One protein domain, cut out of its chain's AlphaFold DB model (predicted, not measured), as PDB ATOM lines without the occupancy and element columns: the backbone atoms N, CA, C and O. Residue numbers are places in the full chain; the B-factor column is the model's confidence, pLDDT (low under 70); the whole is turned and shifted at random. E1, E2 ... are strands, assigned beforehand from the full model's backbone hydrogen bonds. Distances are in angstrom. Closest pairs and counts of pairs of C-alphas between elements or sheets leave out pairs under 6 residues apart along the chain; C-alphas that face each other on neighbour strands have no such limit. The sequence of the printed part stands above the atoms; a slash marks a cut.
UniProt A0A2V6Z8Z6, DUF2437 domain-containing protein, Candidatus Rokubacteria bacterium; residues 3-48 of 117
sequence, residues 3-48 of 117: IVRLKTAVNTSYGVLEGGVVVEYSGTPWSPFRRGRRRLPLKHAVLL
ATOM      1  N   ILE A   3     122.476 130.851 140.738       96.00
ATOM      2  CA  ILE A   3     123.162 132.091 140.364       96.00
ATOM      3  C   ILE A   3     124.532 131.751 139.779       96.00
ATOM      4  O   ILE A   3     125.274 130.946 140.339       96.00
ATOM      5  N   VAL A   4     124.877 132.392 138.668       94.56
ATOM      6  CA  VAL A   4     126.153 132.215 137.979       94.56
ATOM      7  C   VAL A   4     126.817 133.559 137.728       94.56
ATOM      8  O   VAL A   4     126.147 134.552 137.446       94.56
ATOM      9  N   ARG A   5     128.149 133.576 137.790       94.38
ATOM     10  CA  ARG A   5     128.972 134.644 137.227       94.38
ATOM     11  C   ARG A   5     129.513 134.148 135.894       94.38
ATOM     12  O   ARG A   5     130.033 133.037 135.827       94.38
ATOM     13  N   LEU A   6     129.377 134.938 134.840       92.44
ATOM     14  CA  LEU A   6     129.701 134.509 133.485       92.44
ATOM     15  C   LEU A   6     130.498 135.564 132.725       92.44
ATOM     16  O   LEU A   6     130.330 136.764 132.940       92.44
ATOM     17  N   LYS A   7     131.350 135.096 131.812       92.06
ATOM     18  CA  LYS A   7     132.000 135.907 130.783       92.06
ATOM     19  C   LYS A   7     131.344 135.606 129.439       92.06
ATOM     20  O   LYS A   7     131.288 134.454 129.016       92.06
ATOM     21  N   THR A   8     130.879 136.649 128.765       90.62
ATOM     22  CA  THR A   8     130.502 136.608 127.348       90.62
ATOM     23  C   THR A   8     131.585 137.292 126.512       90.62
ATOM     24  O   THR A   8     132.527 137.877 127.055       90.62
ATOM     25  N   ALA A   9     131.433 137.275 125.186       88.50
ATOM     26  CA  ALA A   9     132.301 138.034 124.284       88.50
ATOM     27  C   ALA A   9     132.329 139.546 124.598       88.50
ATOM     28  O   ALA A   9     133.303 140.217 124.281       88.50
ATOM     29  N   VAL A  10     131.280 140.078 125.237       88.19
ATOM     30  CA  VAL A  10     131.101 141.522 125.437       88.19
ATOM     31  C   VAL A  10     131.455 141.944 126.861       88.19
ATOM     32  O   VAL A  10     132.145 142.935 127.073       88.19
ATOM     33  N   ASN A  11     130.986 141.206 127.865       91.62
ATOM     34  CA  ASN A  11     131.046 141.636 129.259       91.62
ATOM     35  C   ASN A  11     131.191 140.456 130.228       91.62
ATOM     36  O   ASN A  11     131.035 139.289 129.867       91.62
ATOM     37  N   THR A  12     131.509 140.787 131.478       93.88
ATOM     38  CA  THR A  12     131.370 139.882 132.619       93.88
ATOM     39  C   THR A  12     130.169 140.337 133.434       93.88
ATOM     40  O   THR A  12     130.090 141.513 133.784       93.88
ATOM     41  N   SER A  13     129.258 139.428 133.757       94.88
ATOM     42  CA  SER A  13     128.024 139.750 134.476       94.88
ATOM     43  C   SER A  13     127.552 138.581 135.341       94.88
ATOM     44  O   SER A  13     128.205 137.534 135.412       94.88
ATOM     45  N   TYR A  14     126.443 138.787 136.049       96.44
ATOM     46  CA  TYR A  14     125.743 137.745 136.789       96.44
ATOM     47  C   TYR A  14     124.466 137.337 136.063       96.44
ATOM     48  O   TYR A  14     123.881 138.105 135.301       96.44
ATOM     49  N   GLY A  15     124.004 136.125 136.330       96.19
ATOM     50  CA  GLY A  15     122.740 135.629 135.818       96.19
ATOM     51  C   GLY A  15     122.216 134.455 136.621       96.19
ATOM     52  O   GLY A  15     122.820 134.037 137.609       96.19
ATOM     53  N   VAL A  16     121.090 133.912 136.178       97.06
ATOM     54  CA  VAL A  16     120.506 132.681 136.713       97.06
ATOM     55  C   VAL A  16     120.491 131.628 135.614       97.06
ATOM     56  O   VAL A  16     120.020 131.900 134.509       97.06
ATOM     57  N   LEU A  17     121.006 130.436 135.913       95.19
ATOM     58  CA  LEU A  17     120.945 129.277 135.027       95.19
ATOM     59  C   LEU A  17     119.592 128.563 135.183       95.19
ATOM     60  O   LEU A  17     119.225 128.137 136.277       95.19
ATOM     61  N   GLU A  18     118.868 128.427 134.074       93.62
ATOM     62  CA  GLU A  18     117.555 127.785 133.957       93.62
ATOM     63  C   GLU A  18     117.574 126.836 132.750       93.62
ATOM     64  O   GLU A  18     117.559 127.292 131.607       93.62
ATOM     65  N   GLY A  19     117.635 125.519 132.975       87.44
ATOM     66  CA  GLY A  19     117.512 124.528 131.892       87.44
ATOM     67  C   GLY A  19     118.518 124.706 130.743       87.44
ATOM     68  O   GLY A  19     118.152 124.585 129.580       87.44
ATOM     69  N   GLY A  20     119.771 125.065 131.052       90.12
ATOM     70  CA  GLY A  20     120.820 125.298 130.047       90.12
ATOM     71  C   GLY A  20     120.808 126.692 129.406       90.12
ATOM     72  O   GLY A  20     121.640 126.982 128.545       90.12
ATOM     73  N   VAL A  21     119.909 127.577 129.836       96.12
ATOM     74  CA  VAL A  21     119.851 128.980 129.422       96.12
ATOM     75  C   VAL A  21     120.214 129.867 130.604       96.12
ATOM     76  O   VAL A  21     119.695 129.696 131.702       96.12
ATOM     77  N   VAL A  22     121.086 130.842 130.382       96.19
ATOM     78  CA  VAL A  22     121.382 131.883 131.365       96.19
ATOM     79  C   VAL A  22     120.484 133.083 131.097       96.19
ATOM     80  O   VAL A  22     120.447 133.601 129.980       96.19
ATOM     81  N   VAL A  23     119.777 133.540 132.124       96.62
ATOM     82  CA  VAL A  23     119.095 134.839 132.135       96.62
ATOM     83  C   VAL A  23     120.016 135.840 132.818       96.62
ATOM     84  O   VAL A  23     120.393 135.620 133.965       96.62
ATOM     85  N   GLU A  24     120.409 136.908 132.124       95.56
ATOM     86  CA  GLU A  24     121.319 137.923 132.671       95.56
ATOM     87  C   GLU A  24     120.592 138.799 133.700       95.56
ATOM     88  O   GLU A  24     119.425 139.154 133.524       95.56
ATOM     89  N   TYR A  25     121.277 139.130 134.792       96.12
ATOM     90  CA  TYR A  25     120.784 139.987 135.866       96.12
ATOM     91  C   TYR A  25     121.675 141.225 135.977       96.12
ATOM     92  O   TYR A  25     122.890 141.153 135.784       96.12
ATOM     93  N   SER A  26     121.073 142.366 136.311       95.00
ATOM     94  CA  SER A  26     121.822 143.566 136.676       95.00
ATOM     95  C   SER A  26     122.175 143.555 138.165       95.00
ATOM     96  O   SER A  26     121.451 142.991 138.990       95.00
ATOM     97  N   GLY A  27     123.306 144.184 138.497       93.38
ATOM     98  CA  GLY A  27     123.858 144.188 139.851       93.38
ATOM     99  C   GLY A  27     124.644 142.919 140.184       93.38
ATOM    100  O   GLY A  27     125.106 142.194 139.302       93.38
ATOM    101  N   THR A  28     124.828 142.671 141.479       93.31
ATOM    102  CA  THR A  28     125.483 141.469 142.008       93.31
ATOM    103  C   THR A  28     124.549 140.771 142.992       93.31
ATOM    104  O   THR A  28     123.584 141.387 143.437       93.31
ATOM    105  N   PRO A  29     124.833 139.526 143.402       93.88
ATOM    106  CA  PRO A  29     124.036 138.845 144.424       93.88
ATOM    107  C   PRO A  29     124.046 139.532 145.800       93.88
ATOM    108  O   PRO A  29     123.264 139.155 146.666       93.88
ATOM    109  N   TRP A  30     124.927 140.518 146.011       92.81
ATOM    110  CA  TRP A  30     125.070 141.270 147.267       92.81
ATOM    111  C   TRP A  30     124.560 142.712 147.172       92.81
ATOM    112  O   TRP A  30     124.593 143.443 148.156       92.81
ATOM    113  N   SER A  31     124.123 143.142 145.991       92.12
ATOM    114  CA  SER A  31     123.494 144.442 145.753       92.12
ATOM    115  C   SER A  31     122.102 144.221 145.143       92.12
ATOM    116  O   SER A  31     121.686 143.068 145.008       92.12
ATOM    117  N   PRO A  32     121.317 145.264 144.806       96.06
ATOM    118  CA  PRO A  32     120.038 145.054 144.136       96.06
ATOM    119  C   PRO A  32     120.193 144.178 142.881       96.06
ATOM    120  O   PRO A  32     120.746 144.613 141.872       96.06
ATOM    121  N   PHE A  33     119.696 142.941 142.965       96.00
ATOM    122  CA  PHE A  33     119.902 141.886 141.976       96.00
ATOM    123  C   PHE A  33     118.637 141.703 141.139       96.00
ATOM    124  O   PHE A  33     117.685 141.039 141.558       96.00
ATOM    125  N   ARG A  34     118.580 142.348 139.969       96.75
ATOM    126  CA  ARG A  34     117.343 142.437 139.176       96.75
ATOM    127  C   ARG A  34     117.436 141.607 137.908       96.75
ATOM    128  O   ARG A  34     118.394 141.714 137.148       96.75
ATOM    129  N   ARG A  35     116.393 140.817 137.659       96.25
ATOM    130  CA  ARG A  35     116.264 140.005 136.448       96.25
ATOM    131  C   ARG A  35     116.231 140.904 135.216       96.25
ATOM    132  O   ARG A  35     115.392 141.797 135.119       96.25
ATOM    133  N   GLY A  36     117.135 140.655 134.278       93.06
ATOM    134  CA  GLY A  36     117.131 141.289 132.970       93.06
ATOM    135  C   GLY A  36     116.236 140.551 131.974       93.06
ATOM    136  O   GLY A  36     115.598 139.543 132.277       93.06
ATOM    137  N   ARG A  37     116.200 141.063 130.742       94.06
ATOM    138  CA  ARG A  37     115.464 140.445 129.626       94.06
ATOM    139  C   ARG A  37     116.334 139.520 128.778       94.06
ATOM    140  O   ARG A  37     115.805 138.650 128.090       94.06
ATOM    141  N   ARG A  38     117.657 139.708 128.802       94.00
ATOM    142  CA  ARG A  38     118.581 138.959 127.949       94.00
ATOM    143  C   ARG A  38     118.689 137.515 128.423       94.00
ATOM    144  O   ARG A  38     118.966 137.249 129.592       94.00
ATOM    145  N   ARG A  39     118.495 136.598 127.480       95.50
ATOM    146  CA  ARG A  39     118.665 135.157 127.659       95.50
ATOM    147  C   ARG A  39     119.702 134.672 126.662       95.50
ATOM    148  O   ARG A  39     119.670 135.085 125.504       95.50
ATOM    149  N   LEU A  40     120.605 133.806 127.093       93.94
ATOM    150  CA  LEU A  40     121.584 133.186 126.211       93.94
ATOM    151  C   LEU A  40     121.731 131.696 126.528       93.94
ATOM    152  O   LEU A  40     121.746 131.327 127.702       93.94
ATOM    153  N   PRO A  41     121.857 130.829 125.510       95.81
ATOM    154  CA  PRO A  41     122.297 129.456 125.718       95.81
ATOM    155  C   PRO A  41     123.629 129.427 126.473       95.81
ATOM    156  O   PRO A  41     124.529 130.206 126.152       95.81
ATOM    157  N   LEU A  42     123.783 128.506 127.429       89.94
ATOM    158  CA  LEU A  42     124.998 128.385 128.244       89.94
ATOM    159  C   LEU A  42     126.261 128.215 127.387       89.94
ATOM    160  O   LEU A  42     127.297 128.776 127.720       89.94
ATOM    161  N   LYS A  43     126.158 127.538 126.237       91.88
ATOM    162  CA  LYS A  43     127.264 127.356 125.279       91.88
ATOM    163  C   LYS A  43     127.877 128.658 124.736       91.88
ATOM    164  O   LYS A  43     128.958 128.617 124.165       91.88
ATOM    165  N   HIS A  44     127.204 129.803 124.879       92.38
ATOM    166  CA  HIS A  44     127.720 131.112 124.459       92.38
ATOM    167  C   HIS A  44     128.394 131.895 125.599       92.38
ATOM    168  O   HIS A  44     128.694 133.080 125.439       92.38
ATOM    169  N   ALA A  45     128.603 131.271 126.758       88.31
ATOM    170  CA  ALA A  45     129.229 131.892 127.913       88.31
ATOM    171  C   ALA A  45     130.225 130.946 128.585       88.31
ATOM    172  O   ALA A  45     130.044 129.731 128.610       88.31
ATOM    173  N   VAL A  46     131.254 131.528 129.195       88.00
ATOM    174  CA  VAL A  46     132.164 130.815 130.093       88.00
ATOM    175  C   VAL A  46     131.722 131.090 131.523       88.00
ATOM    176  O   VAL A  46     131.640 132.251 131.936       88.00
ATOM    177  N   LEU A  47     131.424 130.037 132.287       88.25
ATOM    178  CA  LEU A  47     131.157 130.166 133.718       88.25
ATOM    179  C   LEU A  47     132.456 130.504 134.452       88.25
ATOM    180  O   LEU A  47     133.490 129.879 134.236       88.25
ATOM    181  N   LEU A  48     132.391 131.508 135.319       87.06
ATOM    182  CA  LEU A  48     133.488 131.915 136.188       87.06
ATOM    183  C   LEU A  48     133.246 131.397 137.609       87.06
ATOM    184  O   LEU A  48     132.153 130.934 137.939       87.06
TER     185      LEU A  48
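AT A GLANCE: This is residues 3 to 48 of the 117 residues of the protein "DUF2437 domain-containing protein" of Candidatus Rokubacteria bacterium (UniProt A0A2V6Z8Z6). What does the backbone look like as a whole? It is one strongly twisted sheet of four strands, E1, E2, E3 and E4, which follow one another to and fro, each beside the one before. After E4, at one edge, the tail of residues 42 to 48 folds back to E1 at the other edge, where residues 46 to 47 pair with residues 6 to 7. What is it made of? The 46 printed residues hold four named strands and no named helix, in the order E1 E2 E3 E4 along the chain and across the antiparallel sheet, and the class is all strand. How large is it? It is compact, with a radius of gyration of the C-alphas of 9.5 A and spans of 27 by 19 by 16 A.

HOW THE PARTS SIT: Which strands are neighbours? E1, residues 3 to 7, E2, residues 12 to 18, E3, residues 21 to 26, and E4, residues 34 to 41, form a meander, each strand the antiparallel neighbour of the one before. The edge strands are E1 and E4, which are apart. How do the inner strands pair? The hairpin E2 and E3 runs at 132 degrees between directions; C-alphas 15 and 24 face each other at 4.1 A, and N 18 and O 21 are within hydrogen-bond range at 2.8 A. How do the edge strands join on? The hairpin E1 and E2 runs at 134 degrees, with C-alphas 7 and 12 facing each other at 4.4 A and N 4 and O 15 2.8 A apart. The hairpin E3 and E4 runs at 149 degrees, with C-alphas 23 and 39 facing each other at 4.5 A and N 36 and O 24 2.8 A apart. How far does the sheet turn? From edge to edge its strands' lines turn by 120 degrees, and E4 bends by 71 degrees at residue 37.

IN THESE COORDINATES: Where does the first strand begin? E1 begins at C-alpha 3, at (123.162, 132.091, 140.364), and is 13.6 A long from first to last C-alpha. How long are the others? E2 is 18.4 A long, E3 16.4 A and E4 19.3 A. Where does the last strand end? E4 ends at C-alpha 41, at (122.297, 129.456, 125.718).

THE WHOLE: Which C-alphas are farthest apart? Those of Ser 31 and Lys 43, at 26.9 A. Is there a cut or a long link? The printed part, residues 3 to 48, has no cut; the links E1 to E2 and E2 to E3 are tight, and E3 to E4 is short. How confident is the model? The mean pLDDT of the printed part is 93.3, and no printed residue is under 70.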